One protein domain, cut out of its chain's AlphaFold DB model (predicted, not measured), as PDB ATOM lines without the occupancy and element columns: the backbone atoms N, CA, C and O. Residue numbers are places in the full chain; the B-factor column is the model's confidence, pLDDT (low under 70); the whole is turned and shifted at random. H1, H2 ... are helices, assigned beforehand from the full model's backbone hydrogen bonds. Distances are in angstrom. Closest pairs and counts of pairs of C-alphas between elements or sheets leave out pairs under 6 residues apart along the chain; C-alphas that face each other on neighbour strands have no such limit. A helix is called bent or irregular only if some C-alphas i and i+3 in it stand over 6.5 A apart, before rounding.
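Overview. This is residues 374 to 405 and 417 to 579 of the 773 residues of an uncharacterized protein of Bremia lactucae (UniProt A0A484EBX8). Seven helices form an up-and-down bundle, each running against the one before it, with H8 at its core: H3, H4 and H6 are on one side of H8, H9 and H10 on the other, and H7 touches both H4 and H9. Short H5 packs between H3 and H8, while H1 crosses the first turns of H3 at one end of the body and H2 is near H1 there. The printed part has 195 residues with ten named helices, H1 to H10 in chain order, and no named strand; the class is all helix. It is compact, with a radius of gyration of the C-alphas of 17.0 A and spans of 48 by 38 by 31 A.

Along the chain. H1, residues 374 to 387, begins with C-alpha 374 at (164.323, 130.913, 116.835) and is 20.5 A long. H2 is residues 395 to 403. H3, residues 418 to 438, is the longest at 31.0 A. H4 is residues 440 to 453 and H5 residues 455 to 460. H6, residues 464 to 483, measures 27.6 A, and H7 is residues 488 to 500. H8, residues 514 to 531, begins with C-alpha 514 at (165.641, 119.774, 122.930) and measures 24.4 A. H9 is residues 539 to 551. H10, residues 558 to 574, measures 23.6 A and ends with C-alpha 574 at (157.298, 91.621, 124.153). H4 and H9 are irregular: C-alphas 442 and 445 are 8.9 A apart, C-alphas 540 and 543 are 7.3 A apart.

Arrangement. H8 is the hub, touching six helices. Its residues 515 to 523 touch residues 452 to 453 of H4 at a steep tilt of 46 degrees; the closest C-alphas, of Ser 452 and Gln 519, are 4.9 A apart. H7 and H8 form a hairpin, closest at C-alphas 499 and 520, 6.9 A. H8 and H10 touch, closest at C-alphas 521 and 560, 5.2 A. H3 and H4 form a hairpin, closest at C-alphas 436 and 447, 5.7 A. H1 touches H3 about perpendicular, at 86 degrees, closest at C-alphas 383 and 418, 4.2 A. In H2, H5, H8 and H10 every O i to N i+4 pair is within hydrogen-bond range; the counts are 9 of 10 in H1, 15 of 17 in H3, 8 of 10 in H4, 14 of 16 in H6, 6 of 9 in H7 and 7 of 9 in H9.

Size, cuts and confidence. The C-alphas farthest apart, of Ser 417 and Gln 577, are 52.3 A apart. Residues 406 to 416 are not printed, with 19.2 A between C-alphas 405 and 417. The link from H7 to H8 is long. Mean pLDDT of the printed part is 78.8; residues 501 to 507, 531 to 539 and 573 to 579 are among those under 70.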
ATOM      1  N   ARG A 374     163.445 131.896 117.469       79.75
ATOM      2  CA  ARG A 374     164.323 130.913 116.835       79.75
ATOM      3  C   ARG A 374     165.813 131.215 117.035       79.75
ATOM      4  O   ARG A 374     166.606 130.285 117.140       79.75
ATOM      5  N   GLN A 375     166.201 132.488 117.111       81.44
ATOM      6  CA  GLN A 375     167.595 132.882 117.329       81.44
ATOM      7  C   GLN A 375     168.076 132.516 118.738       81.44
ATOM      8  O   GLN A 375     169.123 131.884 118.870       81.44
ATOM      9  N   ASN A 376     167.304 132.853 119.779       82.88
ATOM     10  CA  ASN A 376     167.635 132.470 121.156       82.88
ATOM     11  C   ASN A 376     167.717 130.950 121.291       82.88
ATOM     12  O   ASN A 376     168.608 130.432 121.966       82.88
ATOM     13  N   TYR A 377     166.822 130.247 120.599       86.81
ATOM     14  CA  TYR A 377     166.829 128.799 120.557       86.81
ATOM     15  C   TYR A 377     168.105 128.239 119.919       86.81
ATOM     16  O   TYR A 377     168.765 127.382 120.501       86.81
ATOM     17  N   ILE A 378     168.517 128.760 118.759       85.19
ATOM     18  CA  ILE A 378     169.778 128.361 118.117       85.19
ATOM     19  C   ILE A 378     170.967 128.641 119.046       85.19
ATOM     20  O   ILE A 378     171.815 127.763 119.205       85.19
ATOM     21  N   CYS A 379     171.007 129.802 119.708       86.62
ATOM     22  CA  CYS A 379     172.053 130.126 120.680       86.62
ATOM     23  C   CYS A 379     172.084 129.136 121.856       86.62
ATOM     24  O   CYS A 379     173.170 128.744 122.286       86.62
ATOM     25  N   LEU A 380     170.921 128.687 122.345       89.44
ATOM     26  CA  LEU A 380     170.828 127.635 123.359       89.44
ATOM     27  C   LEU A 380     171.419 126.317 122.848       89.44
ATOM     28  O   LEU A 380     172.277 125.738 123.516       89.44
ATOM     29  N   VAL A 381     171.014 125.852 121.661       88.38
ATOM     30  CA  VAL A 381     171.527 124.594 121.088       88.38
ATOM     31  C   VAL A 381     173.038 124.668 120.858       88.38
ATOM     32  O   VAL A 381     173.762 123.714 121.145       88.38
ATOM     33  N   GLU A 382     173.542 125.796 120.362       86.56
ATOM     34  CA  GLU A 382     174.977 126.016 120.172       86.56
ATOM     35  C   GLU A 382     175.734 126.032 121.500       86.56
ATOM     36  O   GLU A 382     176.784 125.399 121.602       86.56
ATOM     37  N   ALA A 383     175.181 126.667 122.536       88.19
ATOM     38  CA  ALA A 383     175.734 126.624 123.884       88.19
ATOM     39  C   ALA A 383     175.800 125.189 124.423       88.19
ATOM     40  O   ALA A 383     176.860 124.756 124.875       88.19
ATOM     41  N   MET A 384     174.727 124.408 124.285       87.31
ATOM     42  CA  MET A 384     174.703 122.998 124.688       87.31
ATOM     43  C   MET A 384     175.712 122.142 123.910       87.31
ATOM     44  O   MET A 384     176.310 121.239 124.483       87.31
ATOM     45  N   LYS A 385     175.978 122.437 122.632       85.88
ATOM     46  CA  LYS A 385     177.013 121.736 121.842       85.88
ATOM     47  C   LYS A 385     178.439 121.976 122.325       85.88
ATOM     48  O   LYS A 385     179.318 121.180 122.010       85.88
ATOM     49  N   THR A 386     178.688 123.063 123.053       83.44
ATOM     50  CA  THR A 386     180.004 123.285 123.667       83.44
ATOM     51  C   THR A 386     180.256 122.352 124.849       83.44
ATOM     52  O   THR A 386     181.412 122.123 125.202       83.44
ATOM     53  N   THR A 387     179.196 121.805 125.449       81.31
ATOM     54  CA  THR A 387     179.284 120.961 126.643       81.31
ATOM     55  C   THR A 387     178.970 119.493 126.353       81.31
ATOM     56  O   THR A 387     179.697 118.624 126.833       81.31
ATOM     57  N   LEU A 388     177.942 119.202 125.557       79.81
ATOM     58  CA  LEU A 388     177.513 117.852 125.184       79.81
ATOM     59  C   LEU A 388     178.386 117.234 124.081       79.81
ATOM     60  O   LEU A 388     178.988 117.934 123.269       79.81
ATOM     61  N   SER A 389     178.404 115.895 124.006       80.81
ATOM     62  CA  SER A 389     178.989 115.204 122.849       80.81
ATOM     63  C   SER A 389     178.230 115.581 121.577       80.81
ATOM     64  O   SER A 389     176.998 115.623 121.572       80.81
ATOM     65  N   GLN A 390     178.960 115.807 120.482       77.44
ATOM     66  CA  GLN A 390     178.368 116.150 119.186       77.44
ATOM     67  C   GLN A 390     177.413 115.065 118.673       77.44
ATOM     68  O   GLN A 390     176.469 115.389 117.957       77.44
ATOM     69  N   ASP A 391     177.619 113.818 119.096       80.50
ATOM     70  CA  ASP A 391     176.792 112.668 118.721       80.50
ATOM     71  C   ASP A 391     175.398 112.691 119.373       80.50
ATOM     72  O   ASP A 391     174.498 111.995 118.916       80.50
ATOM     73  N   LEU A 392     175.197 113.487 120.432       83.81
ATOM     74  CA  LEU A 392     173.907 113.582 121.129       83.81
ATOM     75  C   LEU A 392     172.907 114.500 120.420       83.81
ATOM     76  O   LEU A 392     171.733 114.510 120.787       83.81
ATOM     77  N   ILE A 393     173.357 115.293 119.441       85.31
ATOM     78  CA  ILE A 393     172.524 116.275 118.739       85.31
ATOM     79  C   ILE A 393     172.577 116.009 117.233       85.31
ATOM     80  O   ILE A 393     173.594 116.267 116.580       85.31
ATOM     81  N   ARG A 394     171.451 115.572 116.657       80.12
ATOM     82  CA  ARG A 394     171.323 115.278 115.222       80.12
ATOM     83  C   ARG A 394     171.582 116.515 114.373       80.12
ATOM     84  O   ARG A 394     170.883 117.526 114.455       80.12
ATOM     85  N   GLN A 395     172.594 116.436 113.515       79.31
ATOM     86  CA  GLN A 395     172.993 117.574 112.684       79.31
ATOM     87  C   GLN A 395     172.005 117.864 111.549       79.31
ATOM     88  O   GLN A 395     171.859 119.027 111.187       79.31
ATOM     89  N   SER A 396     171.313 116.846 111.025       74.12
ATOM     90  CA  SER A 396     170.323 116.985 109.947       74.12
ATOM     91  C   SER A 396     169.161 117.894 110.351       74.12
ATOM     92  O   SER A 396     168.932 118.916 109.711       74.12
ATOM     93  N   VAL A 397     168.510 117.582 111.474       75.44
ATOM     94  CA  VAL A 397     167.368 118.347 112.008       75.44
ATOM     95  C   VAL A 397     167.786 119.779 112.358       75.44
ATOM     96  O   VAL A 397     167.086 120.741 112.045       75.44
ATOM     97  N   LEU A 398     168.977 119.954 112.945       77.31
ATOM     98  CA  LEU A 398     169.488 121.292 113.241       77.31
ATOM     99  C   LEU A 398     169.802 122.096 111.972       77.31
ATOM    100  O   LEU A 398     169.620 123.310 111.963       77.31
ATOM    101  N   HIS A 399     170.300 121.451 110.917       79.00
ATOM    102  CA  HIS A 399     170.602 122.117 109.653       79.00
ATOM    103  C   HIS A 399     169.327 122.650 108.991       79.00
ATOM    104  O   HIS A 399     169.299 123.807 108.574       79.00
ATOM    105  N   GLU A 400     168.242 121.874 108.981       72.00
ATOM    106  CA  GLU A 400     166.924 122.345 108.527       72.00
ATOM    107  C   GLU A 400     166.421 123.531 109.371       72.00
ATOM    108  O   GLU A 400     165.967 124.547 108.827       72.00
ATOM    109  N   LEU A 401     166.615 123.472 110.695       74.94
ATOM    110  CA  LEU A 401     166.319 124.581 111.607       74.94
ATOM    111  C   LEU A 401     167.298 125.769 111.484       74.94
ATOM    112  O   LEU A 401     167.037 126.842 112.029       74.94
ATOM    113  N   LYS A 402     168.379 125.682 110.714       77.69
ATOM    114  CA  LYS A 402     169.205 126.854 110.369       77.69
ATOM    115  C   LYS A 402     168.840 127.429 109.004       77.69
ATOM    116  O   LYS A 402     168.766 128.644 108.869       77.69
ATOM    117  N   LEU A 403     168.538 126.578 108.027       70.44
ATOM    118  CA  LEU A 403     168.219 126.989 106.656       70.44
ATOM    119  C   LEU A 403     166.965 127.857 106.542       70.44
ATOM    120  O   LEU A 403     166.923 128.760 105.714       70.44
ATOM    121  N   THR A 404     165.939 127.600 107.356       61.06
ATOM    122  CA  THR A 404     164.691 128.384 107.304       61.06
ATOM    123  C   THR A 404     164.700 129.611 108.230       61.06
ATOM    124  O   THR A 404     163.662 130.246 108.406       61.06
ATOM    125  N   ALA A 405     165.843 129.953 108.842       59.91
ATOM    126  CA  ALA A 405     165.969 131.126 109.700       59.91
ATOM    127  C   ALA A 405     166.248 132.368 108.840       59.91
ATOM    128  O   ALA A 405     167.297 132.472 108.208       59.91
ATOM    129  N   SER A 417     177.310 135.189 124.820       83.38
ATOM    130  CA  SER A 417     178.169 134.139 124.269       83.38
ATOM    131  C   SER A 417     177.683 132.756 124.719       83.38
ATOM    132  O   SER A 417     177.033 132.622 125.758       83.38
ATOM    133  N   SER A 418     178.047 131.697 123.990       85.69
ATOM    134  CA  SER A 418     177.754 130.316 124.402       85.69
ATOM    135  C   SER A 418     178.229 130.018 125.831       85.69
ATOM    136  O   SER A 418     177.521 129.359 126.588       85.69
ATOM    137  N   SER A 419     179.389 130.555 126.234       85.69
ATOM    138  CA  SER A 419     179.892 130.430 127.606       85.69
ATOM    139  C   SER A 419     179.033 131.161 128.635       85.69
ATOM    140  O   SER A 419     178.831 130.628 129.724       85.69
ATOM    141  N   ASP A 420     178.500 132.341 128.302       86.12
ATOM    142  CA  ASP A 420     177.624 133.096 129.207       86.12
ATOM    143  C   ASP A 420     176.297 132.364 129.419       86.12
ATOM    144  O   ASP A 420     175.808 132.292 130.546       86.12
ATOM    145  N   ILE A 421     175.749 131.768 128.353       88.75
ATOM    146  CA  ILE A 421     174.530 130.954 128.414       88.75
ATOM    147  C   ILE A 421     174.759 129.737 129.316       88.75
ATOM    148  O   ILE A 421     174.005 129.539 130.266       88.75
ATOM    149  N   VAL A 422     175.822 128.955 129.095       88.19
ATOM    150  CA  VAL A 422     176.132 127.786 129.943       88.19
ATOM    151  C   VAL A 422     176.350 128.199 131.402       88.19
ATOM    152  O   VAL A 422     175.848 127.536 132.312       88.19
ATOM    153  N   ALA A 423     177.070 129.297 131.648       87.06
ATOM    154  CA  ALA A 423     177.295 129.806 132.997       87.06
ATOM    155  C   ALA A 423     175.980 130.204 133.681       87.06
ATOM    156  O   ALA A 423     175.760 129.832 134.835       87.06
ATOM    157  N   PHE A 424     175.092 130.900 132.969       89.94
ATOM    158  CA  PHE A 424     173.761 131.247 133.461       89.94
ATOM    159  C   PHE A 424     172.932 130.001 133.782       89.94
ATOM    160  O   PHE A 424     172.441 129.891 134.902       89.94
ATOM    161  N   LEU A 425     172.821 129.046 132.855       90.62
ATOM    162  CA  LEU A 425     172.035 127.824 133.048       90.62
ATOM    163  C   LEU A 425     172.533 127.032 134.269       90.62
ATOM    164  O   LEU A 425     171.745 126.633 135.128       90.62
ATOM    165  N   ASN A 426     173.853 126.896 134.409       87.50
ATOM    166  CA  ASN A 426     174.465 126.260 135.571       87.50
ATOM    167  C   ASN A 426     174.121 127.004 136.869       87.50
ATOM    168  O   ASN A 426     173.717 126.389 137.858       87.50
ATOM    169  N   GLN A 427     174.243 128.333 136.887       87.75
ATOM    170  CA  GLN A 427     173.845 129.127 138.047       87.75
ATOM    171  C   GLN A 427     172.357 128.960 138.357       87.75
ATOM    172  O   GLN A 427     172.019 128.720 139.506       87.75
ATOM    173  N   PHE A 428     171.479 129.016 137.362       91.44
ATOM    174  CA  PHE A 428     170.038 128.881 137.543       91.44
ATOM    175  C   PHE A 428     169.668 127.533 138.176       91.44
ATOM    176  O   PHE A 428     169.055 127.500 139.245       91.44
ATOM    177  N   TYR A 429     170.121 126.413 137.605       89.69
ATOM    178  CA  TYR A 429     169.761 125.085 138.110       89.69
ATOM    179  C   TYR A 429     170.267 124.834 139.532       89.69
ATOM    180  O   TYR A 429     169.510 124.358 140.380       89.69
ATOM    181  N   ASN A 430     171.520 125.197 139.840       86.25
ATOM    182  CA  ASN A 430     172.084 125.008 141.186       86.25
ATOM    183  C   ASN A 430     171.328 125.770 142.279       86.25
ATOM    184  O   ASN A 430     171.484 125.469 143.460       86.25
ATOM    185  N   ARG A 431     170.556 126.789 141.903       88.50
ATOM    186  CA  ARG A 431     169.790 127.628 142.825       88.50
ATOM    187  C   ARG A 431     168.346 127.162 142.926       88.50
ATOM    188  O   ARG A 431     167.811 127.080 144.025       88.50
ATOM    189  N   VAL A 432     167.749 126.791 141.797       91.06
ATOM    190  CA  VAL A 432     166.353 126.357 141.705       91.06
ATOM    191  C   VAL A 432     166.147 124.928 142.206       91.06
ATOM    192  O   VAL A 432     165.222 124.689 142.980       91.06
ATOM    193  N   ALA A 433     167.010 123.977 141.840       89.56
ATOM    194  CA  ALA A 433     166.811 122.570 142.197       89.56
ATOM    195  C   ALA A 433     166.804 122.308 143.721       89.56
ATOM    196  O   ALA A 433     165.920 121.585 144.188       89.56
ATOM    197  N   PRO A 434     167.695 122.909 144.542       89.31
ATOM    198  CA  PRO A 434     167.617 122.767 145.997       89.31
ATOM    199  C   PRO A 434     166.357 123.387 146.612       89.31
ATOM    200  O   PRO A 434     165.858 122.862 147.603       89.31
ATOM    201  N   LEU A 435     165.836 124.479 146.038       91.12
ATOM    202  CA  LEU A 435     164.570 125.065 146.487       91.12
ATOM    203  C   LEU A 435     163.398 124.145 146.154       91.12
ATOM    204  O   LEU A 435     162.594 123.860 147.033       91.12
ATOM    205  N   LEU A 436     163.336 123.618 144.926       92.12
ATOM    206  CA  LEU A 436     162.332 122.633 144.515       92.12
ATOM    207  C   LEU A 436     162.331 121.402 145.427       92.12
ATOM    208  O   LEU A 436     161.265 120.947 145.837       92.12
ATOM    209  N   LYS A 437     163.513 120.914 145.818       90.31
ATOM    210  CA  LYS A 437     163.645 119.820 146.787       90.31
ATOM    211  C   LYS A 437     162.969 120.137 148.125       90.31
ATOM    212  O   LYS A 437     162.337 119.255 148.690       90.31
ATOM    213  N   ALA A 438     163.055 121.371 148.623       90.19
ATOM    214  CA  ALA A 438     162.413 121.743 149.885       90.19
ATOM    215  C   ALA A 438     160.879 121.578 149.838       90.19
ATOM    216  O   ALA A 438     160.273 121.250 150.853       90.19
ATOM    217  N   TYR A 439     160.256 121.720 148.662       90.69
ATOM    218  CA  TYR A 439     158.814 121.522 148.462       90.69
ATOM    219  C   TYR A 439     158.388 120.047 148.332       90.69
ATOM    220  O   TYR A 439     157.186 119.756 148.351       90.69
ATOM    221  N   SER A 440     159.323 119.098 148.182       87.25
ATOM    222  CA  SER A 440     158.992 117.710 147.815       87.25
ATOM    223  C   SER A 440     158.140 116.992 148.863       87.25
ATOM    224  O   SER A 440     157.288 116.181 148.500       87.25
ATOM    225  N   ALA A 441     158.286 117.363 150.140       81.81
ATOM    226  CA  ALA A 441     157.552 116.777 151.263       81.81
ATOM    227  C   ALA A 441     156.021 116.853 151.106       81.81
ATOM    228  O   ALA A 441     155.310 115.947 151.543       81.81
ATOM    229  N   HIS A 442     155.512 117.912 150.467       82.00
ATOM    230  CA  HIS A 442     154.074 118.132 150.266       82.00
ATOM    231  C   HIS A 442     153.659 118.160 148.789       82.00
ATOM    232  O   HIS A 442     152.497 117.899 148.480       82.00
ATOM    233  N   HIS A 443     154.593 118.415 147.865       87.25
ATOM    234  CA  HIS A 443     154.293 118.649 146.448       87.25
ATOM    235  C   HIS A 443     155.154 117.818 145.479       87.25
ATOM    236  O   HIS A 443     155.456 118.279 144.378       87.25
ATOM    237  N   ILE A 444     155.515 116.580 145.843       86.94
ATOM    238  CA  ILE A 444     156.416 115.700 145.065       86.94
ATOM    239  C   ILE A 444     156.119 115.644 143.555       86.94
ATOM    240  O   ILE A 444     157.034 115.738 142.743       86.94
ATOM    241  N   VAL A 445     154.846 115.548 143.156       87.19
ATOM    242  CA  VAL A 445     154.450 115.438 141.740       87.19
ATOM    243  C   VAL A 445     154.791 116.710 140.966       87.19
ATOM    244  O   VAL A 445     155.369 116.646 139.884       87.19
ATOM    245  N   ARG A 446     154.465 117.876 141.527       89.25
ATOM    246  CA  ARG A 446     154.741 119.175 140.902       89.25
ATOM    247  C   ARG A 446     156.226 119.494 140.893       89.25
ATOM    248  O   ARG A 446     156.737 119.957 139.882       89.25
ATOM    249  N   VAL A 447     156.927 119.160 141.976       90.88
ATOM    250  CA  VAL A 447     158.388 119.270 142.067       90.88
ATOM    251  C   VAL A 447     159.067 118.434 140.984       90.88
ATOM    252  O   VAL A 447     159.942 118.943 140.285       90.88
ATOM    253  N   PHE A 448     158.629 117.189 140.786       89.75
ATOM    254  CA  PHE A 448     159.135 116.336 139.713       89.75
ATOM    255  C   PHE A 448     158.876 116.941 138.328       89.75
ATOM    256  O   PHE A 448     159.792 117.016 137.511       89.75
ATOM    257  N   VAL A 449     157.656 117.428 138.070       89.44
ATOM    258  CA  VAL A 449     157.325 118.099 136.803       89.44
ATOM    259  C   VAL A 449     158.220 119.321 136.582       89.44
ATOM    260  O   VAL A 449     158.820 119.439 135.516       89.44
ATOM    261  N   ALA A 450     158.374 120.189 137.581       91.88
ATOM    262  CA  ALA A 450     159.212 121.381 137.498       91.88
ATOM    263  C   ALA A 450     160.690 121.039 137.226       91.88
ATOM    264  O   ALA A 450     161.302 121.647 136.351       91.88
ATOM    265  N   LEU A 451     161.243 120.028 137.908       90.31
ATOM    266  CA  LEU A 451     162.603 119.538 137.651       90.31
ATOM    267  C   LEU A 451     162.743 118.962 136.237       90.31
ATOM    268  O   LEU A 451     163.696 119.297 135.539       90.31
ATOM    269  N   SER A 452     161.768 118.172 135.779       89.44
ATOM    270  CA  SER A 452     161.797 117.586 134.433       89.44
ATOM    271  C   SER A 452     161.822 118.646 133.324       89.44
ATOM    272  O   SER A 452     162.449 118.438 132.289       89.44
ATOM    273  N   ARG A 453     161.195 119.813 133.541       89.75
ATOM    274  CA  ARG A 453     161.189 120.932 132.581       89.75
ATOM    275  C   ARG A 453     162.562 121.586 132.414       89.75
ATOM    276  O   ARG A 453     162.874 122.088 131.341       89.75
ATOM    277  N   ILE A 454     163.400 121.543 133.448       91.06
ATOM    278  CA  ILE A 454     164.769 122.080 133.419       91.06
ATOM    279  C   ILE A 454     165.828 120.988 133.239       91.06
ATOM    280  O   ILE A 454     167.018 121.246 133.409       91.06
ATOM    281  N   GLU A 455     165.425 119.776 132.858       88.00
ATOM    282  CA  GLU A 455     166.344 118.650 132.685       88.00
ATOM    283  C   GLU A 455     167.392 118.923 131.594       88.00
ATOM    284  O   GLU A 455     168.551 118.535 131.727       88.00
ATOM    285  N   PHE A 456     167.034 119.680 130.550       88.81
ATOM    286  CA  PHE A 456     167.988 120.092 129.513       88.81
ATOM    287  C   PHE A 456     169.168 120.894 130.085       88.81
ATOM    288  O   PHE A 456     170.287 120.803 129.582       88.81
ATOM    289  N   ILE A 457     168.940 121.653 131.165       89.81
ATOM    290  CA  ILE A 457     169.993 122.399 131.856       89.81
ATOM    291  C   ILE A 457     170.946 121.439 132.558       89.81
ATOM    292  O   ILE A 457     172.161 121.625 132.490       89.81
ATOM    293  N   ARG A 458     170.406 120.403 133.209       83.94
ATOM    294  CA  ARG A 458     171.212 119.362 133.851       83.94
ATOM    295  C   ARG A 458     172.138 118.693 132.837       83.94
ATOM    296  O   ARG A 458     173.327 118.554 133.110       83.94
ATOM    297  N   GLU A 459     171.614 118.350 131.660       80.44
ATOM    298  CA  GLU A 459     172.408 117.784 130.562       80.44
ATOM    299  C   GLU A 459     173.480 118.769 130.065       80.44
ATOM    300  O   GLU A 459     174.630 118.390 129.848       80.44
ATOM    301  N   ALA A 460     173.149 120.058 129.960       77.12
ATOM    302  CA  ALA A 460     174.091 121.090 129.530       77.12
ATOM    303  C   ALA A 460     175.246 121.338 130.527       77.12
ATOM    304  O   ALA A 460     176.291 121.859 130.130       77.12
ATOM    305  N   CYS A 461     175.093 120.983 131.807       72.25
ATOM    306  CA  CYS A 461     176.053 121.282 132.873       72.25
ATOM    307  C   CYS A 461     177.044 120.124 133.097       72.25
ATOM    308  O   CYS A 461     176.844 119.241 133.928       72.25
ATOM    309  N   THR A 462     178.176 120.141 132.389       53.72
ATOM    310  CA  THR A 462     179.106 118.994 132.301       53.72
ATOM    311  C   THR A 462     180.251 118.953 133.311       53.72
ATOM    312  O   THR A 462     181.106 118.073 133.234       53.72
ATOM    313  N   SER A 463     180.283 119.834 134.314       58.31
ATOM    314  CA  SER A 463     181.235 119.672 135.421       58.31
ATOM    315  C   SER A 463     180.914 118.369 136.174       58.31
ATOM    316  O   SER A 463     179.846 118.282 136.782       58.31
ATOM    317  N   PRO A 464     181.803 117.354 136.198       56.75
ATOM    318  CA  PRO A 464     181.503 116.053 136.804       56.75
ATOM    319  C   PRO A 464     181.246 116.135 138.315       56.75
ATOM    320  O   PRO A 464     180.666 115.218 138.888       56.75
ATOM    321  N   ASN A 465     181.655 117.224 138.975       55.28
ATOM    322  CA  ASN A 465     181.350 117.470 140.385       55.28
ATOM    323  C   ASN A 465     179.998 118.170 140.577       55.28
ATOM    324  O   ASN A 465     179.265 117.810 141.493       55.28
ATOM    325  N   MET A 466     179.648 119.127 139.713       56.91
ATOM    326  CA  MET A 466     178.363 119.836 139.799       56.91
ATOM    327  C   MET A 466     177.214 118.948 139.317       56.91
ATOM    328  O   MET A 466     176.184 118.861 139.983       56.91
ATOM    329  N   ASN A 467     177.434 118.189 138.240       62.62
ATOM    330  CA  ASN A 467     176.464 117.242 137.702       62.62
ATOM    331  C   ASN A 467     176.091 116.173 138.744       62.62
ATOM    332  O   ASN A 467     174.920 115.878 138.920       62.62
ATOM    333  N   LYS A 468     177.039 115.687 139.562       70.06
ATOM    334  CA  LYS A 468     176.727 114.742 140.656       70.06
ATOM    335  C   LYS A 468     175.689 115.270 141.646       70.06
ATOM    336  O   LYS A 468     174.833 114.507 142.074       70.06
ATOM    337  N   CYS A 469     175.769 116.544 142.030       67.12
ATOM    338  CA  CYS A 469     174.813 117.128 142.971       67.12
ATOM    339  C   CYS A 469     173.434 117.292 142.323       67.12
ATOM    340  O   CYS A 469     172.426 116.913 142.918       67.12
ATOM    341  N   MET A 470     173.401 117.785 141.082       70.81
ATOM    342  CA  MET A 470     172.168 117.925 140.307       70.81
ATOM    343  C   MET A 470     171.481 116.572 140.087       70.81
ATOM    344  O   MET A 470     170.288 116.433 140.351       70.81
ATOM    345  N   LEU A 471     172.258 115.569 139.680       75.88
ATOM    346  CA  LEU A 471     171.836 114.190 139.468       75.88
ATOM    347  C   LEU A 471     171.308 113.565 140.760       75.88
ATOM    348  O   LEU A 471     170.269 112.923 140.722       75.88
ATOM    349  N   ALA A 472     171.962 113.800 141.901       81.62
ATOM    350  CA  ALA A 472     171.508 113.282 143.190       81.62
ATOM    351  C   ALA A 472     170.136 113.841 143.598       81.62
ATOM    352  O   ALA A 472     169.315 113.094 144.122       81.62
ATOM    353  N   ILE A 473     169.865 115.131 143.354       79.88
ATOM    354  CA  ILE A 473     168.545 115.718 143.642       79.88
ATOM    355  C   ILE A 473     167.488 115.094 142.733       79.88
ATOM    356  O   ILE A 473     166.475 114.621 143.241       79.88
ATOM    357  N   THR A 474     167.728 115.052 141.419       77.56
ATOM    358  CA  THR A 474     166.774 114.462 140.472       77.56
ATOM    359  C   THR A 474     166.522 112.993 140.801       77.56
ATOM    360  O   THR A 474     165.373 112.619 140.988       77.56
ATOM    361  N   GLN A 475     167.570 112.183 140.982       81.38
ATOM    362  CA  GLN A 475     167.457 110.762 141.334       81.38
ATOM    363  C   GLN A 475     166.699 110.542 142.640       81.38
ATOM    364  O   GLN A 475     165.823 109.688 142.688       81.38
ATOM    365  N   GLN A 476     166.973 111.337 143.676       84.25
ATOM    366  CA  GLN A 476     166.221 111.244 144.924       84.25
ATOM    367  C   GLN A 476     164.727 111.518 144.694       84.25
ATOM    368  O   GLN A 476     163.891 110.799 145.227       84.25
ATOM    369  N   MET A 477     164.375 112.527 143.890       85.12
ATOM    370  CA  MET A 477     162.970 112.815 143.568       85.12
ATOM    371  C   MET A 477     162.334 111.710 142.720       85.12
ATOM    372  O   MET A 477     161.162 111.402 142.916       85.12
ATOM    373  N   GLU A 478     163.084 111.098 141.802       82.00
ATOM    374  CA  GLU A 478     162.632 109.929 141.040       82.00
ATOM    375  C   GLU A 478     162.342 108.744 141.969       82.00
ATOM    376  O   GLU A 478     161.273 108.146 141.875       82.00
ATOM    377  N   GLU A 479     163.249 108.446 142.902       83.31
ATOM    378  CA  GLU A 479     163.103 107.377 143.894       83.31
ATOM    379  C   GLU A 479     161.940 107.646 144.864       83.31
ATOM    380  O   GLU A 479     161.139 106.752 145.131       83.31
ATOM    381  N   GLU A 480     161.795 108.877 145.362       82.88
ATOM    382  CA  GLU A 480     160.676 109.283 146.224       82.88
ATOM    383  C   GLU A 480     159.341 109.213 145.477       82.88
ATOM    384  O   GLU A 480     158.341 108.723 146.014       82.88
ATOM    385  N   LEU A 481     159.315 109.655 144.215       80.75
ATOM    386  CA  LEU A 481     158.144 109.518 143.365       80.75
ATOM    387  C   LEU A 481     157.824 108.037 143.165       80.75
ATOM    388  O   LEU A 481     156.662 107.671 143.297       80.75
ATOM    389  N   GLU A 482     158.811 107.184 142.884       76.06
ATOM    390  CA  GLU A 482     158.664 105.729 142.748       76.06
ATOM    391  C   GLU A 482     158.089 105.072 144.008       76.06
ATOM    392  O   GLU A 482     157.174 104.253 143.899       76.06
ATOM    393  N   GLN A 483     158.562 105.477 145.186       79.38
ATOM    394  CA  GLN A 483     158.170 104.923 146.486       79.38
ATOM    395  C   GLN A 483     156.855 105.499 147.041       79.38
ATOM    396  O   GLN A 483     156.314 104.976 148.018       79.38
ATOM    397  N   SER A 484     156.317 106.560 146.435       77.19
ATOM    398  CA  SER A 484     155.076 107.207 146.872       77.19
ATOM    399  C   SER A 484     153.860 106.273 146.807       77.19
ATOM    400  O   SER A 484     153.606 105.615 145.796       77.19
ATOM    401  N   THR A 485     153.057 106.279 147.876       72.00
ATOM    402  CA  THR A 485     151.825 105.481 148.029       72.00
ATOM    403  C   THR A 485     150.582 106.129 147.404       72.00
ATOM    404  O   THR A 485     149.488 105.567 147.482       72.00
ATOM    405  N   VAL A 486     150.726 107.306 146.786       70.94
ATOM    406  CA  VAL A 486     149.633 108.016 146.103       70.94
ATOM    407  C   VAL A 486     149.107 107.175 144.936       70.94
ATOM    408  O   VAL A 486     149.876 106.549 144.207       70.94
ATOM    409  N   SER A 487     147.785 107.171 144.732       72.12
ATOM    410  CA  SER A 487     147.157 106.424 143.634       72.12
ATOM    411  C   SER A 487     147.764 106.801 142.275       72.12
ATOM    412  O   SER A 487     147.956 107.988 142.005       72.12
ATOM    413  N   MET A 488     147.991 105.812 141.403       68.69
ATOM    414  CA  MET A 488     148.620 106.014 140.089       68.69
ATOM    415  C   MET A 488     147.940 107.110 139.259       68.69
ATOM    416  O   MET A 488     148.634 107.962 138.722       68.69
ATOM    417  N   ASN A 489     146.606 107.166 139.220       69.38
ATOM    418  CA  ASN A 489     145.889 108.196 138.458       69.38
ATOM    419  C   ASN A 489     146.137 109.617 138.993       69.38
ATOM    420  O   ASN A 489     146.343 110.538 138.209       69.38
ATOM    421  N   ALA A 490     146.170 109.798 140.316       72.81
ATOM    422  CA  ALA A 490     146.428 111.105 140.925       72.81
ATOM    423  C   ALA A 490     147.890 111.562 140.775       72.81
ATOM    424  O   ALA A 490     148.166 112.756 140.846       72.81
ATOM    425  N   LEU A 491     148.820 110.625 140.567       74.25
ATOM    426  CA  LEU A 491     150.249 110.907 140.445       74.25
ATOM    427  C   LEU A 491     150.702 111.037 138.987       74.25
ATOM    428  O   LEU A 491     151.441 111.953 138.655       74.25
ATOM    429  N   VAL A 492     150.264 110.131 138.114       74.75
ATOM    430  CA  VAL A 492     150.785 109.972 136.751       74.75
ATOM    431  C   VAL A 492     150.033 110.840 135.746       74.75
ATOM    432  O   VAL A 492     150.670 111.455 134.895       74.75
ATOM    433  N   ALA A 493     148.704 110.959 135.858       76.19
ATOM    434  CA  ALA A 493     147.921 111.749 134.905       76.19
ATOM    435  C   ALA A 493     148.372 113.223 134.834       76.19
ATOM    436  O   ALA A 493     148.547 113.729 133.725       76.19
ATOM    437  N   PRO A 494     148.630 113.928 135.958       81.12
ATOM    438  CA  PRO A 494     149.121 115.305 135.904       81.12
ATOM    439  C   PRO A 494     150.513 115.419 135.271       81.12
ATOM    440  O   PRO A 494     150.769 116.363 134.528       81.12
ATOM    441  N   VAL A 495     151.396 114.446 135.530       82.06
ATOM    442  CA  VAL A 495     152.762 114.413 134.981       82.06
ATOM    443  C   VAL A 495     152.721 114.250 133.469       82.06
ATOM    444  O   VAL A 495     153.352 115.030 132.760       82.06
ATOM    445  N   LEU A 496     151.956 113.276 132.967       77.94
ATOM    446  CA  LEU A 496     151.873 113.028 131.531       77.94
ATOM    447  C   LEU A 496     151.209 114.201 130.800       77.94
ATOM    448  O   LEU A 496     151.740 114.692 129.805       77.94
ATOM    449  N   ARG A 497     150.096 114.712 131.345       77.25
ATOM    450  CA  ARG A 497     149.390 115.866 130.772       77.25
ATOM    451  C   ARG A 497     150.264 117.109 130.736       77.25
ATOM    452  O   ARG A 497     150.248 117.815 129.738       77.25
ATOM    453  N   SER A 498     151.088 117.343 131.760       79.56
ATOM    454  CA  SER A 498     152.013 118.479 131.762       79.56
ATOM    455  C   SER A 498     153.014 118.461 130.602       79.56
ATOM    456  O   SER A 498     153.581 119.510 130.312       79.56
ATOM    457  N   VAL A 499     153.301 117.311 129.993       77.25
ATOM    458  CA  VAL A 499     154.252 117.205 128.875       77.25
ATOM    459  C   VAL A 499     153.547 117.399 127.531       77.25
ATOM    460  O   VAL A 499     154.158 117.879 126.571       77.25
ATOM    461  N   THR A 500     152.266 117.031 127.456       72.00
ATOM    462  CA  THR A 500     151.468 117.058 126.226       72.00
ATOM    463  C   THR A 500     150.721 118.381 126.021       72.00
ATOM    464  O   THR A 500     150.529 118.779 124.875       72.00
ATOM    465  N   THR A 501     150.346 119.113 127.082       63.47
ATOM    466  CA  THR A 501     149.543 120.353 126.971       63.47
ATOM    467  C   THR A 501     150.331 121.636 126.686       63.47
ATOM    468  O   THR A 501     149.762 122.591 126.168       63.47
ATOM    469  N   THR A 502     151.625 121.704 127.003       55.31
ATOM    470  CA  THR A 502     152.444 122.941 126.967       55.31
ATOM    471  C   THR A 502     152.809 123.444 125.562       55.31
ATOM    472  O   THR A 502     153.510 124.438 125.430       55.31
ATOM    473  N   ARG A 503     152.352 122.787 124.489       57.06
ATOM    474  CA  ARG A 503     153.013 122.842 123.169       57.06
ATOM    475  C   ARG A 503     152.326 123.670 122.083       57.06
ATOM    476  O   ARG A 503     152.690 123.566 120.919       57.06
ATOM    477  N   VAL A 504     151.316 124.471 122.415       49.31
ATOM    478  CA  VAL A 504     150.456 125.098 121.388       49.31
ATOM    479  C   VAL A 504     151.027 126.423 120.830       49.31
ATOM    480  O   VAL A 504     150.442 126.988 119.912       49.31
ATOM    481  N   MET A 505     152.160 126.940 121.330       51.31
ATOM    482  CA  MET A 505     152.573 128.342 121.089       51.31
ATOM    483  C   MET A 505     154.075 128.563 120.784       51.31
ATOM    484  O   MET A 505     154.587 129.643 121.065       51.31
ATOM    485  N   THR A 506     154.807 127.595 120.218       60.09
ATOM    486  CA  THR A 506     156.243 127.775 119.891       60.09
ATOM    487  C   THR A 506     156.498 127.886 118.386       60.09
ATOM    488  O   THR A 506     155.966 127.107 117.601       60.09
ATOM    489  N   GLU A 507     157.376 128.810 117.969       68.19
ATOM    490  CA  GLU A 507     157.894 128.890 116.583       68.19
ATOM    491  C   GLU A 507     158.819 127.707 116.219       68.19
ATOM    492  O   GLU A 507     159.228 127.546 115.067       68.19
ATOM    493  N   ILE A 508     159.177 126.885 117.209       75.62
ATOM    494  CA  ILE A 508     160.070 125.735 117.085       75.62
ATOM    495  C   ILE A 508     159.237 124.484 116.800       75.62
ATOM    496  O   ILE A 508     158.284 124.188 117.523       75.62
ATOM    497  N   ILE A 509     159.616 123.743 115.755       76.75
ATOM    498  CA  ILE A 509     159.024 122.438 115.431       76.75
ATOM    499  C   ILE A 509     159.368 121.400 116.508       76.75
ATOM    500  O   ILE A 509     160.453 121.432 117.089       76.75
ATOM    501  N   ILE A 510     158.454 120.461 116.755       75.69
ATOM    502  CA  ILE A 510     158.517 119.503 117.874       75.69
ATOM    503  C   ILE A 510     159.812 118.688 117.851       75.69
ATOM    504  O   ILE A 510     160.439 118.458 118.885       75.69
ATOM    505  N   GLU A 511     160.228 118.275 116.664       79.94
ATOM    506  CA  GLU A 511     161.394 117.432 116.444       79.94
ATOM    507  C   GLU A 511     162.694 118.189 116.696       79.94
ATOM    508  O   GLU A 511     163.713 117.580 116.998       79.94
ATOM    509  N   ALA A 512     162.676 119.519 116.642       82.94
ATOM    510  CA  ALA A 512     163.851 120.319 116.928       82.94
ATOM    511  C   ALA A 512     163.926 120.797 118.378       82.94
ATOM    512  O   ALA A 512     164.950 121.376 118.724       82.94
ATOM    513  N   ASP A 513     162.905 120.567 119.212       87.12
ATOM    514  CA  ASP A 513     162.841 121.037 120.600       87.12
ATOM    515  C   ASP A 513     163.567 120.086 121.575       87.12
ATOM    516  O   ASP A 513     163.054 119.037 121.979       87.12
ATOM    517  N   ILE A 514     164.783 120.474 121.971       88.25
ATOM    518  CA  ILE A 514     165.641 119.774 122.930       88.25
ATOM    519  C   ILE A 514     165.088 119.909 124.345       88.25
ATOM    520  O   ILE A 514     165.194 118.961 125.118       88.25
ATOM    521  N   VAL A 515     164.479 121.048 124.696       89.12
ATOM    522  CA  VAL A 515     163.915 121.255 126.038       89.12
ATOM    523  C   VAL A 515     162.802 120.239 126.268       89.12
ATOM    524  O   VAL A 515     162.837 119.477 127.240       89.12
ATOM    525  N   ALA A 516     161.875 120.148 125.312       87.12
ATOM    526  CA  ALA A 516     160.816 119.150 125.340       87.12
ATOM    527  C   ALA A 516     161.373 117.719 125.245       87.12
ATOM    528  O   ALA A 516     160.878 116.832 125.942       87.12
ATOM    529  N   GLY A 517     162.406 117.481 124.426       88.69
ATOM    530  CA  GLY A 517     163.080 116.182 124.303       88.69
ATOM    531  C   GLY A 517     163.661 115.677 125.628       88.69
ATOM    532  O   GLY A 517     163.381 114.549 126.039       88.69
ATOM    533  N   CYS A 518     164.411 116.519 126.342       90.06
ATOM    534  CA  CYS A 518     164.969 116.190 127.655       90.06
ATOM    535  C   CYS A 518     163.869 115.939 128.697       90.06
ATOM    536  O   CYS A 518     163.942 114.954 129.434       90.06
ATOM    537  N   GLN A 519     162.822 116.774 128.723       89.69
ATOM    538  CA  GLN A 519     161.688 116.578 129.627       89.69
ATOM    539  C   GLN A 519     160.970 115.246 129.356       89.69
ATOM    540  O   GLN A 519     160.696 114.484 130.286       89.69
ATOM    541  N   MET A 520     160.678 114.950 128.086       88.62
ATOM    542  CA  MET A 520     160.027 113.704 127.677       88.62
ATOM    543  C   MET A 520     160.853 112.480 128.050       88.62
ATOM    544  O   MET A 520     160.286 111.497 128.523       88.62
ATOM    545  N   LEU A 521     162.175 112.541 127.883       88.88
ATOM    546  CA  LEU A 521     163.068 111.453 128.268       88.88
ATOM    547  C   LEU A 521     163.054 111.218 129.782       88.88
ATOM    548  O   LEU A 521     162.896 110.076 130.210       88.88
ATOM    549  N   ALA A 522     163.179 112.271 130.594       87.44
ATOM    550  CA  ALA A 522     163.156 112.148 132.052       87.44
ATOM    551  C   ALA A 522     161.834 111.541 132.541       87.44
ATOM    552  O   ALA A 522     161.826 110.528 133.247       87.44
ATOM    553  N   VAL A 523     160.704 112.097 132.090       86.06
ATOM    554  CA  VAL A 523     159.373 111.566 132.412       86.06
ATOM    555  C   VAL A 523     159.234 110.131 131.900       86.06
ATOM    556  O   VAL A 523     158.848 109.246 132.659       86.06
ATOM    557  N   GLY A 524     159.600 109.870 130.647       82.00
ATOM    558  CA  GLY A 524     159.505 108.563 130.003       82.00
ATOM    559  C   GLY A 524     160.306 107.474 130.715       82.00
ATOM    560  O   GLY A 524     159.789 106.377 130.915       82.00
ATOM    561  N   LEU A 525     161.528 107.767 131.166       81.50
ATOM    562  CA  LEU A 525     162.369 106.821 131.906       81.50
ATOM    563  C   LEU A 525     161.825 106.525 133.302       81.50
ATOM    564  O   LEU A 525     161.884 105.379 133.745       81.50
ATOM    565  N   VAL A 526     161.306 107.529 134.010       78.94
ATOM    566  CA  VAL A 526     160.681 107.331 135.329       78.94
ATOM    567  C   VAL A 526     159.387 106.541 135.188       78.94
ATOM    568  O   VAL A 526     159.164 105.586 135.926       78.94
ATOM    569  N   MET A 527     158.573 106.854 134.178       74.44
ATOM    570  CA  MET A 527     157.395 106.059 133.837       74.44
ATOM    571  C   MET A 527     157.791 104.628 133.472       74.44
ATOM    572  O   MET A 527     157.215 103.678 133.990       74.44
ATOM    573  N   GLN A 528     158.818 104.426 132.650       75.12
ATOM    574  CA  GLN A 528     159.283 103.086 132.304       75.12
ATOM    575  C   GLN A 528     159.790 102.317 133.532       75.12
ATOM    576  O   GLN A 528     159.549 101.116 133.612       75.12
ATOM    577  N   ARG A 529     160.480 102.961 134.481       75.56
ATOM    578  CA  ARG A 529     160.991 102.328 135.710       75.56
ATOM    579  C   ARG A 529     159.873 102.015 136.699       75.56
ATOM    580  O   ARG A 529     159.650 100.844 137.005       75.56
ATOM    581  N   LYS A 530     159.117 103.036 137.111       70.25
ATOM    582  CA  LYS A 530     157.995 102.922 138.051       70.25
ATOM    583  C   LYS A 530     156.880 102.027 137.510       70.25
ATOM    584  O   LYS A 530     156.161 101.380 138.267       70.25
ATOM    585  N   ILE A 531     156.724 102.000 136.188       59.38
ATOM    586  CA  ILE A 531     155.510 101.516 135.551       59.38
ATOM    587  C   ILE A 531     155.765 100.492 134.423       59.38
ATOM    588  O   ILE A 531     154.861 100.179 133.646       59.38
ATOM    589  N   ARG A 532     156.948  99.855 134.395       58.53
ATOM    590  CA  ARG A 532     157.369  98.830 133.404       58.53
ATOM    591  C   ARG A 532     156.376  97.680 133.170       58.53
ATOM    592  O   ARG A 532     156.518  96.955 132.191       58.53
ATOM    593  N   VAL A 533     155.402  97.497 134.065       51.44
ATOM    594  CA  VAL A 533     154.314  96.506 133.967       51.44
ATOM    595  C   VAL A 533     152.918  97.109 134.246       51.44
ATOM    596  O   VAL A 533     151.919  96.514 133.857       51.44
ATOM    597  N   LEU A 534     152.808  98.296 134.864       49.84
ATOM    598  CA  LEU A 534     151.551  98.823 135.436       49.84
ATOM    599  C   LEU A 534     150.814  99.871 134.560       49.84
ATOM    600  O   LEU A 534     149.613 100.048 134.729       49.84
ATOM    601  N   LEU A 535     151.463 100.519 133.579       54.94
ATOM    602  CA  LEU A 535     150.844 101.553 132.700       54.94
ATOM    603  C   LEU A 535     149.900 100.839 131.746       54.94
ATOM    604  O   LEU A 535     148.842 101.343 131.408       54.94
ATOM    605  N   MET A 536     150.253  99.596 131.419       56.12
ATOM    606  CA  MET A 536     149.435  98.686 130.634       56.12
ATOM    607  C   MET A 536     148.342  98.004 131.475       56.12
ATOM    608  O   MET A 536     147.497  97.312 130.919       56.12
ATOM    609  N   GLN A 537     148.342  98.188 132.804       56.66
ATOM    610  CA  GLN A 537     147.239  97.800 133.695       56.66
ATOM    611  C   GLN A 537     146.282  98.973 133.972       56.66
ATOM    612  O   GLN A 537     145.128  98.743 134.321       56.66
ATOM    613  N   CYS A 538     146.729 100.221 133.774       64.12
ATOM    614  CA  CYS A 538     145.909 101.430 133.871       64.12
ATOM    615  C   CYS A 538     145.527 101.922 132.467       64.12
ATOM    616  O   CYS A 538     146.162 102.826 131.927       64.12
ATOM    617  N   GLN A 539     144.476 101.329 131.886       68.88
ATOM    618  CA  GLN A 539     144.028 101.616 130.513       68.88
ATOM    619  C   GLN A 539     143.820 103.113 130.221       68.88
ATOM    620  O   GLN A 539     144.087 103.554 129.110       68.88
ATOM    621  N   GLU A 540     143.414 103.899 131.221       72.62
ATOM    622  CA  GLU A 540     143.147 105.339 131.096       72.62
ATOM    623  C   GLU A 540     144.388 106.195 130.778       72.62
ATOM    624  O   GLU A 540     144.238 107.318 130.309       72.62
ATOM    625  N   LEU A 541     145.605 105.699 131.039       72.31
ATOM    626  CA  LEU A 541     146.857 106.463 130.900       72.31
ATOM    627  C   LEU A 541     147.710 106.026 129.701       72.31
ATOM    628  O   LEU A 541     148.784 106.584 129.465       72.31
ATOM    629  N   ILE A 542     147.257 105.016 128.954       75.31
ATOM    630  CA  ILE A 542     147.990 104.455 127.813       75.31
ATOM    631  C   ILE A 542     148.163 105.504 126.712       75.31
ATOM    632  O   ILE A 542     149.266 105.658 126.193       75.31
ATOM    633  N   ASP A 543     147.101 106.243 126.390       76.88
ATOM    634  CA  ASP A 543     147.123 107.240 125.317       76.88
ATOM    635  C   ASP A 543     148.088 108.388 125.635       76.88
ATOM    636  O   ASP A 543     148.904 108.769 124.795       76.88
ATOM    637  N   ASP A 544     148.072 108.874 126.879       78.56
ATOM    638  CA  ASP A 544     148.980 109.917 127.359       78.56
ATOM    639  C   ASP A 544     150.453 109.450 127.315       78.56
ATOM    640  O   ASP A 544     151.343 110.199 126.904       78.56
ATOM    641  N   ALA A 545     150.732 108.196 127.689       78.69
ATOM    642  CA  ALA A 545     152.083 107.634 127.636       78.69
ATOM    643  C   ALA A 545     152.574 107.423 126.195       78.69
ATOM    644  O   ALA A 545     153.724 107.739 125.880       78.69
ATOM    645  N   LEU A 546     151.711 106.922 125.307       79.94
ATOM    646  CA  LEU A 546     152.024 106.784 123.885       79.94
ATOM    647  C   LEU A 546     152.256 108.148 123.234       79.94
ATOM    648  O   LEU A 546     153.183 108.272 122.437       79.94
ATOM    649  N   ALA A 547     151.488 109.175 123.603       82.56
ATOM    650  CA  ALA A 547     151.699 110.532 123.114       82.56
ATOM    651  C   ALA A 547     153.119 111.028 123.428       82.56
ATOM    652  O   ALA A 547     153.801 111.506 122.527       82.56
ATOM    653  N   ILE A 548     153.615 110.842 124.657       84.50
ATOM    654  CA  ILE A 548     154.998 111.212 125.022       84.50
ATOM    655  C   ILE A 548     156.026 110.462 124.173       84.50
ATOM    656  O   ILE A 548     156.974 111.068 123.670       84.50
ATOM    657  N   VAL A 549     155.835 109.154 123.987       85.94
ATOM    658  CA  VAL A 549     156.746 108.314 123.197       85.94
ATOM    659  C   VAL A 549     156.776 108.774 121.742       85.94
ATOM    660  O   VAL A 549     157.849 108.924 121.167       85.94
ATOM    661  N   PHE A 550     155.614 109.047 121.153       85.19
ATOM    662  CA  PHE A 550     155.529 109.511 119.774       85.19
ATOM    663  C   PHE A 550     156.070 110.925 119.581       85.19
ATOM    664  O   PHE A 550     156.700 111.187 118.564       85.19
ATOM    665  N   LEU A 551     155.896 111.812 120.559       85.44
ATOM    666  CA  LEU A 551     156.481 113.154 120.540       85.44
ATOM    667  C   LEU A 551     158.012 113.147 120.677       85.44
ATOM    668  O   LEU A 551     158.656 114.146 120.370       85.44
ATOM    669  N   SER A 552     158.591 112.045 121.156       87.69
ATOM    670  CA  SER A 552     160.043 111.866 121.267       87.69
ATOM    671  C   SER A 552     160.680 111.309 119.989       87.69
ATOM    672  O   SER A 552     161.903 111.348 119.862       87.69
ATOM    673  N   LEU A 553     159.888 110.777 119.048       86.94
ATOM    674  CA  LEU A 553     160.414 110.224 117.798       86.94
ATOM    675  C   LEU A 553     161.015 111.317 116.919       86.94
ATOM    676  O   LEU A 553     160.429 112.383 116.752       86.94
ATOM    677  N   PHE A 554     162.170 111.017 116.331       85.31
ATOM    678  CA  PHE A 554     162.918 111.905 115.443       85.31
ATOM    679  C   PHE A 554     163.335 113.232 116.081       85.31
ATOM    680  O   PHE A 554     163.725 114.159 115.373       85.31
ATOM    681  N   ASN A 555     163.308 113.313 117.415       87.94
ATOM    682  CA  ASN A 555     163.792 114.479 118.131       87.94
ATOM    683  C   ASN A 555     165.295 114.683 117.867       87.94
ATOM    684  O   ASN A 555     166.070 113.732 117.735       87.94
ATOM    685  N   VAL A 556     165.720 115.942 117.804       86.38
ATOM    686  CA  VAL A 556     167.108 116.336 117.571       86.38
ATOM    687  C   VAL A 556     168.029 115.867 118.703       86.38
ATOM    688  O   VAL A 556     169.225 115.688 118.471       86.38
ATOM    689  N   PHE A 557     167.490 115.644 119.906       90.06
ATOM    690  CA  PHE A 557     168.190 115.046 121.036       90.06
ATOM    691  C   PHE A 557     168.166 113.510 120.946       90.06
ATOM    692  O   PHE A 557     167.173 112.860 121.283       90.06
ATOM    693  N   GLU A 558     169.294 112.927 120.530       88.06
ATOM    694  CA  GLU A 558     169.444 111.495 120.225       88.06
ATOM    695  C   GLU A 558     168.978 110.555 121.352       88.06
ATOM    696  O   GLU A 558     168.313 109.560 121.057       88.06
ATOM    697  N   PRO A 559     169.248 110.824 122.648       90.44
ATOM    698  CA  PRO A 559     168.789 109.939 123.718       90.44
ATOM    699  C   PRO A 559     167.262 109.811 123.813       90.44
ATOM    700  O   PRO A 559     166.770 108.730 124.142       90.44
ATOM    701  N   ALA A 560     166.514 110.882 123.521       90.44
ATOM    702  CA  ALA A 560     165.050 110.858 123.535       90.44
ATOM    703  C   ALA A 560     164.497 110.008 122.383       90.44
ATOM    704  O   ALA A 560     163.641 109.145 122.598       90.44
ATOM    705  N   ASP A 561     165.048 110.189 121.184       88.94
ATOM    706  CA  ASP A 561     164.703 109.382 120.014       88.94
ATOM    707  C   ASP A 561     165.033 107.893 120.226       88.94
ATOM    708  O   ASP A 561     164.184 107.012 120.033       88.94
ATOM    709  N   ALA A 562     166.239 107.600 120.719       88.94
ATOM    710  CA  ALA A 562     166.675 106.240 120.993       88.94
ATOM    711  C   ALA A 562     165.765 105.555 122.024       88.94
ATOM    712  O   ALA A 562     165.390 104.390 121.836       88.94
ATOM    713  N   PHE A 563     165.378 106.270 123.086       89.31
ATOM    714  CA  PHE A 563     164.402 105.795 124.066       89.31
ATOM    715  C   PHE A 563     163.058 105.465 123.407       89.31
ATOM    716  O   PHE A 563     162.539 104.366 123.619       89.31
ATOM    717  N   ALA A 564     162.520 106.355 122.569       88.50
ATOM    718  CA  ALA A 564     161.234 106.158 121.906       88.50
ATOM    719  C   ALA A 564     161.225 104.907 121.017       88.50
ATOM    720  O   ALA A 564     160.349 104.044 121.153       88.50
ATOM    721  N   HIS A 565     162.247 104.739 120.174       85.94
ATOM    722  CA  HIS A 565     162.380 103.550 119.331       85.94
ATOM    723  C   HIS A 565     162.542 102.263 120.150       85.94
ATOM    724  O   HIS A 565     161.958 101.232 119.802       85.94
ATOM    725  N   GLN A 566     163.323 102.292 121.235       83.12
ATOM    726  CA  GLN A 566     163.487 101.133 122.117       83.12
ATOM    727  C   GLN A 566     162.183 100.780 122.836       83.12
ATOM    728  O   GLN A 566     161.836  99.599 122.930       83.12
ATOM    729  N   PHE A 567     161.441 101.779 123.315       81.19
ATOM    730  CA  PHE A 567     160.170 101.582 124.000       81.19
ATOM    731  C   PHE A 567     159.112 100.989 123.062       81.19
ATOM    732  O   PHE A 567     158.498  99.974 123.401       81.19
ATOM    733  N   LEU A 568     158.946 101.548 121.859       81.75
ATOM    734  CA  LEU A 568     158.019 101.017 120.852       81.75
ATOM    735  C   LEU A 568     158.429  99.616 120.390       81.75
ATOM    736  O   LEU A 568     157.578  98.733 120.275       81.75
ATOM    737  N   GLY A 569     159.729  99.373 120.200       76.69
ATOM    738  CA  GLY A 569     160.249  98.044 119.881       76.69
ATOM    739  C   GLY A 569     159.934  97.009 120.964       76.69
ATOM    740  O   GLY A 569     159.497  95.904 120.651       76.69
ATOM    741  N   LEU A 570     160.076  97.369 122.244       74.56
ATOM    742  CA  LEU A 570     159.678  96.515 123.368       74.56
ATOM    743  C   LEU A 570     158.164  96.269 123.398       74.56
ATOM    744  O   LEU A 570     157.751  95.129 123.624       74.56
ATOM    745  N   CYS A 571     157.347  97.299 123.152       73.94
ATOM    746  CA  CYS A 571     155.888  97.173 123.102       73.94
ATOM    747  C   CYS A 571     155.450  96.167 122.031       73.94
ATOM    748  O   CYS A 571     154.668  95.262 122.323       73.94
ATOM    749  N   LEU A 572     156.015  96.277 120.826       72.56
ATOM    750  CA  LEU A 572     155.701  95.398 119.700       72.56
ATOM    751  C   LEU A 572     156.238  93.970 119.901       72.56
ATOM    752  O   LEU A 572     155.510  93.010 119.668       72.56
ATOM    753  N   ALA A 573     157.475  93.813 120.383       67.38
ATOM    754  CA  ALA A 573     158.127  92.504 120.470       67.38
ATOM    755  C   ALA A 573     157.747  91.678 121.712       67.38
ATOM    756  O   ALA A 573     157.768  90.449 121.657       67.38
ATOM    757  N   ARG A 574     157.464  92.318 122.857       63.38
ATOM    758  CA  ARG A 574     157.298  91.621 124.153       63.38
ATOM    759  C   ARG A 574     155.918  91.770 124.780       63.38
ATOM    760  O   ARG A 574     155.536  90.911 125.570       63.38
ATOM    761  N   PHE A 575     155.176  92.823 124.444       60.25
ATOM    762  CA  PHE A 575     153.934  93.180 125.140       60.25
ATOM    763  C   PHE A 575     152.684  93.174 124.257       60.25
ATOM    764  O   PHE A 575     151.614  93.544 124.736       60.25
ATOM    765  N   GLY A 576     152.762  92.670 123.022       57.88
ATOM    766  CA  GLY A 576     151.616  92.555 122.108       57.88
ATOM    767  C   GLY A 576     150.435  91.701 122.605       57.88
ATOM    768  O   GLY A 576     149.423  91.601 121.923       57.88
ATOM    769  N   GLN A 577     150.554  91.083 123.787       55.41
ATOM    770  CA  GLN A 577     149.478  90.379 124.497       55.41
ATOM    771  C   GLN A 577     148.661  91.289 125.435       55.41
ATOM    772  O   GLN A 577     147.557  90.920 125.818       55.41
ATOM    773  N   LEU A 578     149.209  92.443 125.837       54.88
ATOM    774  CA  LEU A 578     148.613  93.362 126.820       54.88
ATOM    775  C   LEU A 578     148.059  94.634 126.173       54.88
ATOM    776  O   LEU A 578     147.087  95.199 126.666       54.88
ATOM    777  N   LEU A 579     148.658  95.067 125.062       61.09
ATOM    778  CA  LEU A 579     148.155  96.151 124.227       61.09
ATOM    779  C   LEU A 579     147.784  95.602 122.856       61.09
ATOM    780  O   LEU A 579     148.567  94.827 122.297       61.09
TER     781      LEU A 579